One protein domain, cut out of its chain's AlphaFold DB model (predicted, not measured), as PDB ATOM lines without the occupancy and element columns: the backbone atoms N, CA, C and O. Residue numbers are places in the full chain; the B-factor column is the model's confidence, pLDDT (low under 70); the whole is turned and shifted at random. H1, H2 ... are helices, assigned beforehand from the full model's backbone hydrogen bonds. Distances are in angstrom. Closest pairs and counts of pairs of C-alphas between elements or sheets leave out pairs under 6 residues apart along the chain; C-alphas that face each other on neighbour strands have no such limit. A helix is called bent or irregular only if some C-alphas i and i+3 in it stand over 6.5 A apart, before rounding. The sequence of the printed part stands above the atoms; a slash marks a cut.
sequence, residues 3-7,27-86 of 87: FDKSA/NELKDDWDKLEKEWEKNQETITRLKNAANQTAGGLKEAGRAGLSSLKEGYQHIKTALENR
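Overview. This is residues 3 to 7 and 27 to 86 of the 87 residues of an uncharacterized protein of Myxococcales bacterium (UniProt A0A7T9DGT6). Two long helices make an elongated shape: H3 packs side by side with H2a, the first arm of the bent helix H2, while the second arm, H2b, swings away from H3. The printed part has 65 residues with three named helices, H1, H2, H3 in order, and no named strand; it is all helix and loose, radius of gyration of the C-alphas 13.6 A, spans 42 by 21 by 16 A.

Along the chain. H1 is residues 3 to 7, from C-alpha 3 at (-4.564, 6.917, 292.457). H2, residues 27 to 56, was assigned as one helix by its hydrogen bonds but is bent: C-alphas 42 and 45 are 7.2 A apart. Its arms are H2a, residues 27 to 42, 22.8 A, and H2b, residues 45 to 56, 16.8 A. H3, residues 63 to 84, 31.0 A, ends at (20.804, 10.556, 298.048).

Arrangement. H1 and H2b, with residues 51 to 54 alone, only just touch, with 3 pairs of C-alphas within 8 A; the closest, Lys 5 and Ala 54, are 6.9 A apart. H2a and H2b stand at a steep tilt of 56 degrees. H3, with residues 72 to 79 alone, touches H2a at a shallow tilt of 24 degrees, opposite ways; the closest C-alphas, Leu 36 and Leu 72, are 6.5 A apart. H1 and H3 are apart. Every O i to N i+4 pair is within hydrogen-bond range in H1 and H3, against 11 of 12 in H2a and 7 of 8 in H2b.

Size, cuts and confidence. The farthest C-alphas, Thr 57 and Arg 86, are 42.5 A apart. Residues 8 to 26 are not printed; C-alphas 7 and 27 are 28.5 A apart across this cut. The link H2 to H3 is short. The pLDDT is under 70 at residues 3 to 6, 53 to 64 and 86.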
ATOM      1  N   PHE A   3      -5.623   7.428 291.582       50.44
ATOM      2  CA  PHE A   3      -4.564   6.917 292.457       50.44
ATOM      3  C   PHE A   3      -3.918   5.604 291.970       50.44
ATOM      4  O   PHE A   3      -2.719   5.419 292.178       50.44
ATOM      5  N   ASP A   4      -4.645   4.711 291.286       56.91
ATOM      6  CA  ASP A   4      -4.159   3.338 291.058       56.91
ATOM      7  C   ASP A   4      -3.150   3.197 289.893       56.91
ATOM      8  O   ASP A   4      -2.192   2.430 289.993       56.91
ATOM      9  N   LYS A   5      -3.279   3.976 288.807       59.72
ATOM     10  CA  LYS A   5      -2.377   3.867 287.634       59.72
ATOM     11  C   LYS A   5      -1.069   4.643 287.808       59.72
ATOM     12  O   LYS A   5       0.003   4.168 287.421       59.72
ATOM     13  N   SER A   6      -1.149   5.827 288.419       68.25
ATOM     14  CA  SER A   6       0.021   6.679 288.662       68.25
ATOM     15  C   SER A   6       0.961   6.058 289.699       68.25
ATOM     16  O   SER A   6       2.174   6.091 289.515       68.25
ATOM     17  N   ALA A   7       0.424   5.432 290.752       74.56
ATOM     18  CA  ALA A   7       1.233   4.832 291.812       74.56
ATOM     19  C   ALA A   7       2.073   3.644 291.315       74.56
ATOM     20  O   ALA A   7       3.274   3.600 291.574       74.56
ATOM     21  N   ASN A  27      27.312  -3.095 299.903       79.19
ATOM     22  CA  ASN A  27      26.851  -4.434 300.295       79.19
ATOM     23  C   ASN A  27      25.586  -4.422 301.176       79.19
ATOM     24  O   ASN A  27      24.647  -5.143 300.872       79.19
ATOM     25  N   GLU A  28      25.500  -3.530 302.169       75.81
ATOM     26  CA  GLU A  28      24.329  -3.414 303.058       75.81
ATOM     27  C   GLU A  28      23.021  -3.084 302.312       75.81
ATOM     28  O   GLU A  28      21.994  -3.712 302.541       75.81
ATOM     29  N   LEU A  29      23.053  -2.130 301.375       85.50
ATOM     30  CA  LEU A  29      21.874  -1.773 300.575       85.50
ATOM     31  C   LEU A  29      21.641  -2.758 299.426       85.50
ATOM     32  O   LEU A  29      20.536  -2.831 298.893       85.50
ATOM     33  N   LYS A  30      22.682  -3.494 299.025       86.56
ATOM     34  CA  LYS A  30      22.599  -4.531 297.999       86.56
ATOM     35  C   LYS A  30      21.767  -5.713 298.491       86.56
ATOM     36  O   LYS A  30      20.913  -6.174 297.746       86.56
ATOM     37  N   ASP A  31      21.946  -6.138 299.742       89.00
ATOM     38  CA  ASP A  31      21.128  -7.202 300.340       89.00
ATOM     39  C   ASP A  31      19.645  -6.814 300.413       89.00
ATOM     40  O   ASP A  31      18.765  -7.622 300.106       89.00
ATOM     41  N   ASP A  32      19.353  -5.570 300.787       89.06
ATOM     42  CA  ASP A  32      17.976  -5.074 300.850       89.06
ATOM     43  C   ASP A  32      17.368  -4.867 299.460       89.06
ATOM     44  O   ASP A  32      16.202  -5.199 299.240       89.06
ATOM     45  N   TRP A  33      18.167  -4.414 298.494       91.00
ATOM     46  CA  TRP A  33      17.781  -4.375 297.086       91.00
ATOM     47  C   TRP A  33      17.419  -5.768 296.555       91.00
ATOM     48  O   TRP A  33      16.357  -5.937 295.962       91.00
ATOM     49  N   ASP A  34      18.253  -6.776 296.813       91.19
ATOM     50  CA  ASP A  34      18.014  -8.160 296.391       91.19
ATOM     51  C   ASP A  34      16.739  -8.750 297.020       91.19
ATOM     52  O   ASP A  34      15.985  -9.468 296.359       91.19
ATOM     53  N   LYS A  35      16.447  -8.430 298.289       91.19
ATOM     54  CA  LYS A  35      15.180  -8.825 298.931       91.19
ATOM     55  C   LYS A  35      13.980  -8.161 298.258       91.19
ATOM     56  O   LYS A  35      12.992  -8.842 297.988       91.19
ATOM     57  N   LEU A  36      14.062  -6.862 297.974       91.62
ATOM     58  CA  LEU A  36      12.979  -6.124 297.322       91.62
ATOM     59  C   LEU A  36      12.742  -6.597 295.890       91.62
ATOM     60  O   LEU A  36      11.588  -6.734 295.498       91.62
ATOM     61  N   GLU A  37      13.793  -6.913 295.131       91.88
ATOM     62  CA  GLU A  37      13.651  -7.486 293.788       91.88
ATOM     63  C   GLU A  37      12.955  -8.852 293.830       91.88
ATOM     64  O   GLU A  37      12.043  -9.094 293.041       91.88
ATOM     65  N   LYS A  38      13.284  -9.712 294.799       91.69
ATOM     66  CA  LYS A  38      12.580 -10.995 294.974       91.69
ATOM     67  C   LYS A  38      11.102 -10.802 295.299       91.69
ATOM     68  O   LYS A  38      10.252 -11.520 294.773       91.69
ATOM     69  N   GLU A  39      10.773  -9.846 296.163       88.62
ATOM     70  CA  GLU A  39       9.378  -9.514 296.468       88.62
ATOM     71  C   GLU A  39       8.671  -8.900 295.252       88.62
ATOM     72  O   GLU A  39       7.516  -9.230 294.981       88.62
ATOM     73  N   TRP A  40       9.360  -8.074 294.467       89.88
ATOM     74  CA  TRP A  40       8.847  -7.526 293.215       89.88
ATOM     75  C   TRP A  40       8.503  -8.628 292.213       89.88
ATOM     76  O   TRP A  40       7.417  -8.608 291.636       89.88
ATOM     77  N   GLU A  41       9.384  -9.614 292.035       89.69
ATOM     78  CA  GLU A  41       9.158 -10.762 291.152       89.69
ATOM     79  C   GLU A  41       7.972 -11.618 291.611       89.69
ATOM     80  O   GLU A  41       7.096 -11.939 290.808       89.69
ATOM     81  N   LYS A  42       7.864 -11.910 292.914       87.56
ATOM     82  CA  LYS A  42       6.704 -12.633 293.471       87.56
ATOM     83  C   LYS A  42       5.392 -11.885 293.258       87.56
ATOM     84  O   LYS A  42       4.353 -12.497 293.024       87.56
ATOM     85  N   ASN A  43       5.432 -10.558 293.338       82.81
ATOM     86  CA  ASN A  43       4.259  -9.715 293.152       82.81
ATOM     87  C   ASN A  43       4.043  -9.320 291.684       82.81
ATOM     88  O   ASN A  43       3.027  -8.699 291.384       82.81
ATOM     89  N   GLN A  44       4.928  -9.685 290.749       83.56
ATOM     90  CA  GLN A  44       4.895  -9.156 289.383       83.56
ATOM     91  C   GLN A  44       3.643  -9.578 288.608       83.56
ATOM     92  O   GLN A  44       3.062  -8.778 287.867       83.56
ATOM     93  N   GLU A  45       3.194 -10.816 288.812       82.25
ATOM     94  CA  GLU A  45       1.948 -11.325 288.238       82.25
ATOM     95  C   GLU A  45       0.745 -10.534 288.768       82.25
ATOM     96  O   GLU A  45      -0.100 -10.075 287.996       82.25
ATOM     97  N   THR A  46       0.707 -10.299 290.083       78.44
ATOM     98  CA  THR A  46      -0.316  -9.483 290.745       78.44
ATOM     99  C   THR A  46      -0.290  -8.055 290.209       78.44
ATOM    100  O   THR A  46      -1.317  -7.551 289.770       78.44
ATOM    101  N   ILE A  47       0.883  -7.426 290.131       78.50
ATOM    102  CA  ILE A  47       1.087  -6.077 289.588       78.50
ATOM    103  C   ILE A  47       0.591  -5.978 288.142       78.50
ATOM    104  O   ILE A  47      -0.090  -5.018 287.782       78.50
ATOM    105  N   THR A  48       0.890  -6.977 287.313       79.88
ATOM    106  CA  THR A  48       0.477  -7.016 285.903       79.88
ATOM    107  C   THR A  48      -1.036  -7.172 285.773       79.88
ATOM    108  O   THR A  48      -1.673  -6.422 285.032       79.88
ATOM    109  N   ARG A  49      -1.637  -8.088 286.543       77.38
ATOM    110  CA  ARG A  49      -3.096  -8.254 286.607       77.38
ATOM    111  C   ARG A  49      -3.784  -6.976 287.068       77.38
ATOM    112  O   ARG A  49      -4.786  -6.593 286.480       77.38
ATOM    113  N   LEU A  50      -3.224  -6.289 288.058       72.62
ATOM    114  CA  LEU A  50      -3.743  -5.020 288.569       72.62
ATOM    115  C   LEU A  50      -3.625  -3.890 287.546       72.62
ATOM    116  O   LEU A  50      -4.579  -3.141 287.358       72.62
ATOM    117  N   LYS A  51      -2.496  -3.793 286.837       72.44
ATOM    118  CA  LYS A  51      -2.294  -2.825 285.749       72.44
ATOM    119  C   LYS A  51      -3.314  -3.023 284.623       72.44
ATOM    120  O   LYS A  51      -3.840  -2.044 284.099       72.44
ATOM    121  N   ASN A  52      -3.621  -4.276 284.289       73.81
ATOM    122  CA  ASN A  52      -4.622  -4.622 283.280       73.81
ATOM    123  C   ASN A  52      -6.058  -4.399 283.785       73.81
ATOM    124  O   ASN A  52      -6.860  -3.795 283.079       73.81
ATOM    125  N   ALA A  53      -6.372  -4.797 285.020       67.06
ATOM    126  CA  ALA A  53      -7.689  -4.612 285.630       67.06
ATOM    127  C   ALA A  53      -8.039  -3.128 285.834       67.06
ATOM    128  O   ALA A  53      -9.170  -2.723 285.573       67.06
ATOM    129  N   ALA A  54      -7.058  -2.298 286.206       61.88
ATOM    130  CA  ALA A  54      -7.215  -0.847 286.309       61.88
ATOM    131  C   ALA A  54      -7.522  -0.174 284.957       61.88
ATOM    132  O   ALA A  54      -8.126   0.895 284.939       61.88
ATOM    133  N   ASN A  55      -7.142  -0.783 283.824       58.19
ATOM    134  CA  ASN A  55      -7.546  -0.305 282.496       58.19
ATOM    135  C   ASN A  55      -8.992  -0.697 282.136       58.19
ATOM    136  O   ASN A  55      -9.549  -0.094 281.223       58.19
ATOM    137  N   GLN A  56      -9.592  -1.690 282.806       55.91
ATOM    138  CA  GLN A  56     -10.908  -2.238 282.447       55.91
ATOM    139  C   GLN A  56     -12.028  -1.865 283.431       55.91
ATOM    140  O   GLN A  56     -13.183  -1.804 283.022       55.91
ATOM    141  N   THR A  57     -11.719  -1.561 284.695       48.38
ATOM    142  CA  THR A  57     -12.730  -1.226 285.714       48.38
ATOM    143  C   THR A  57     -12.100  -0.438 286.863       48.38
ATOM    144  O   THR A  57     -11.094  -0.851 287.431       48.38
ATOM    145  N   ALA A  58     -12.714   0.683 287.250       48.44
ATOM    146  CA  ALA A  58     -12.233   1.612 288.283       48.44
ATOM    147  C   ALA A  58     -12.263   1.072 289.735       48.44
ATOM    148  O   ALA A  58     -12.087   1.835 290.681       48.44
ATOM    149  N   GLY A  59     -12.486  -0.227 289.938       53.81
ATOM    150  CA  GLY A  59     -12.539  -0.847 291.257       53.81
ATOM    151  C   GLY A  59     -11.849  -2.197 291.228       53.81
ATOM    152  O   GLY A  59     -12.323  -3.113 290.564       53.81
ATOM    153  N   GLY A  60     -10.734  -2.337 291.945       53.97
ATOM    154  CA  GLY A  60     -10.171  -3.669 292.153       53.97
ATOM    155  C   GLY A  60      -8.696  -3.774 292.493       53.97
ATOM    156  O   GLY A  60      -8.123  -4.834 292.255       53.97
ATOM    157  N   LEU A  61      -8.059  -2.749 293.066       57.91
ATOM    158  CA  LEU A  61      -6.816  -3.004 293.789       57.91
ATOM    159  C   LEU A  61      -7.188  -3.631 295.141       57.91
ATOM    160  O   LEU A  61      -7.487  -2.909 296.089       57.91
ATOM    161  N   LYS A  62      -7.241  -4.974 295.196       64.19
ATOM    162  CA  LYS A  62      -7.459  -5.725 296.448       64.19
ATOM    163  C   LYS A  62      -6.472  -5.232 297.509       64.19
ATOM    164  O   LYS A  62      -5.310  -4.976 297.188       64.19
ATOM    165  N   GLU A  63      -6.903  -5.138 298.759       68.19
ATOM    166  CA  GLU A  63      -6.124  -4.593 299.878       68.19
ATOM    167  C   GLU A  63      -4.756  -5.272 300.027       68.19
ATOM    168  O   GLU A  63      -3.759  -4.596 300.262       68.19
ATOM    169  N   ALA A  64      -4.677  -6.583 299.771       65.88
ATOM    170  CA  ALA A  64      -3.416  -7.328 299.749       65.88
ATOM    171  C   ALA A  64      -2.435  -6.826 298.668       65.88
ATOM    172  O   ALA A  64      -1.237  -6.706 298.915       65.88
ATOM    173  N   GLY A  65      -2.945  -6.471 297.484       71.31
ATOM    174  CA  GLY A  65      -2.152  -5.858 296.419       71.31
ATOM    175  C   GLY A  65      -1.711  -4.437 296.774       71.31
ATOM    176  O   GLY A  65      -0.568  -4.078 296.500       71.31
ATOM    177  N   ARG A  66      -2.572  -3.645 297.440       73.06
ATOM    178  CA  ARG A  66      -2.189  -2.318 297.970       73.06
ATOM    179  C   ARG A  66      -1.067  -2.423 298.991       73.06
ATOM    180  O   ARG A  66      -0.103  -1.674 298.889       73.06
ATOM    181  N   ALA A  67      -1.188  -3.343 299.943       79.56
ATOM    182  CA  ALA A  67      -0.205  -3.532 300.999       79.56
ATOM    183  C   ALA A  67       1.163  -3.928 300.427       79.56
ATOM    184  O   ALA A  67       2.147  -3.246 300.700       79.56
ATOM    185  N   GLY A  68       1.216  -4.942 299.550       80.81
ATOM    186  CA  GLY A  68       2.471  -5.377 298.925       80.81
ATOM    187  C   GLY A  68       3.134  -4.279 298.088       80.81
ATOM    188  O   GLY A  68       4.340  -4.060 298.178       80.81
ATOM    189  N   LEU A  69       2.338  -3.518 297.332       80.31
ATOM    190  CA  LEU A  69       2.828  -2.360 296.580       80.31
ATOM    191  C   LEU A  69       3.351  -1.237 297.473       80.31
ATOM    192  O   LEU A  69       4.344  -0.600 297.125       80.31
ATOM    193  N   SER A  70       2.683  -0.980 298.596       83.81
ATOM    194  CA  SER A  70       3.108   0.050 299.537       83.81
ATOM    195  C   SER A  70       4.436  -0.332 300.181       83.81
ATOM    196  O   SER A  70       5.357   0.476 300.160       83.81
ATOM    197  N   SER A  71       4.584  -1.583 300.626       87.62
ATOM    198  CA  SER A  71       5.843  -2.079 301.193       87.62
ATOM    199  C   SER A  71       6.994  -2.048 300.182       87.62
ATOM    200  O   SER A  71       8.092  -1.608 300.519       87.62
ATOM    201  N   LEU A  72       6.746  -2.436 298.924       89.12
ATOM    202  CA  LEU A  72       7.739  -2.315 297.849       89.12
ATOM    203  C   LEU A  72       8.152  -0.857 297.629       89.12
ATOM    204  O   LEU A  72       9.337  -0.551 297.507       89.12
ATOM    205  N   LYS A  73       7.177   0.057 297.603       89.25
ATOM    206  CA  LYS A  73       7.431   1.489 297.437       89.25
ATOM    207  C   LYS A  73       8.283   2.044 298.570       89.25
ATOM    208  O   LYS A  73       9.255   2.738 298.289       89.25
ATOM    209  N   GLU A  74       7.936   1.741 299.811       91.12
ATOM    210  CA  GLU A  74       8.681   2.195 300.986       91.12
ATOM    211  C   GLU A  74      10.117   1.666 300.972       91.12
ATOM    212  O   GLU A  74      11.050   2.440 301.177       91.12
ATOM    213  N   GLY A  75      10.313   0.390 300.626       91.31
ATOM    214  CA  GLY A  75      11.643  -0.207 300.503       91.31
ATOM    215  C   GLY A  75      12.505   0.471 299.437       91.31
ATOM    216  O   GLY A  75      13.638   0.872 299.704       91.31
ATOM    217  N   TYR A  76      11.961   0.683 298.238       91.62
ATOM    218  CA  TYR A  76      12.691   1.392 297.186       91.62
ATOM    219  C   TYR A  76      12.952   2.861 297.550       91.62
ATOM    220  O   TYR A  76      14.042   3.376 297.302       91.62
ATOM    221  N   GLN A  77      11.994   3.551 298.179       91.38
ATOM    222  CA  GLN A  77      12.205   4.922 298.651       91.38
ATOM    223  C   GLN A  77      13.314   4.990 299.703       91.38
ATOM    224  O   GLN A  77      14.146   5.890 299.630       91.38
ATOM    225  N   HIS A  78      13.379   4.020 300.615       90.88
ATOM    226  CA  HIS A  78      14.449   3.927 301.601       90.88
ATOM    227  C   HIS A  78      15.825   3.804 300.935       90.88
ATOM    228  O   HIS A  78      16.731   4.572 301.257       90.88
ATOM    229  N   ILE A  79      15.965   2.918 299.941       89.69
ATOM    230  CA  ILE A  79      17.216   2.767 299.182       89.69
ATOM    231  C   ILE A  79      17.569   4.061 298.442       89.69
ATOM    232  O   ILE A  79      18.724   4.489 298.464       89.69
ATOM    233  N   LYS A  80      16.585   4.722 297.818       89.00
ATOM    234  CA  LYS A  80      16.798   6.001 297.128       89.00
ATOM    235  C   LYS A  80      17.298   7.079 298.087       89.00
ATOM    236  O   LYS A  80      18.303   7.714 297.794       89.00
ATOM    237  N   THR A  81      16.650   7.253 299.235       89.62
ATOM    238  CA  THR A  81      17.068   8.233 300.247       89.62
ATOM    239  C   THR A  81      18.442   7.900 300.825       89.62
ATOM    240  O   THR A  81      19.252   8.800 301.025       89.62
ATOM    241  N   ALA A  82      18.748   6.620 301.043       87.50
ATOM    242  CA  ALA A  82      20.065   6.187 301.505       87.50
ATOM    243  C   ALA A  82      21.176   6.457 300.473       87.50
ATOM    244  O   ALA A  82      22.313   6.740 300.855       87.50
ATOM    245  N   LEU A  83      20.856   6.390 299.176       84.62
ATOM    246  CA  LEU A  83      21.752   6.802 298.093       84.62
ATOM    247  C   LEU A  83      21.901   8.330 298.013       84.62
ATOM    248  O   LEU A  83      23.014   8.813 297.842       84.62
ATOM    249  N   GLU A  84      20.806   9.086 298.143       84.38
ATOM    250  CA  GLU A  84      20.804  10.556 298.048       84.38
ATOM    251  C   GLU A  84      21.510  11.227 299.230       84.38
ATOM    252  O   GLU A  84      22.299  12.134 299.015       84.38
ATOM    253  N   ASN A  85      21.316  10.745 300.462       80.25
ATOM    254  CA  ASN A  85      21.985  11.285 301.655       80.25
ATOM    255  C   ASN A  85      23.506  11.047 301.683       80.25
ATOM    256  O   ASN A  85      24.187  11.509 302.597       80.25
ATOM    257  N   ARG A  86      24.045  10.271 300.737       64.62
ATOM    258  CA  ARG A  86      25.475   9.957 300.634       64.62
ATOM    259  C   ARG A  86      26.216  10.800 299.591       64.62
ATOM    260  O   ARG A  86      27.424  10.606 299.462       64.62
TER     261      ARG A  86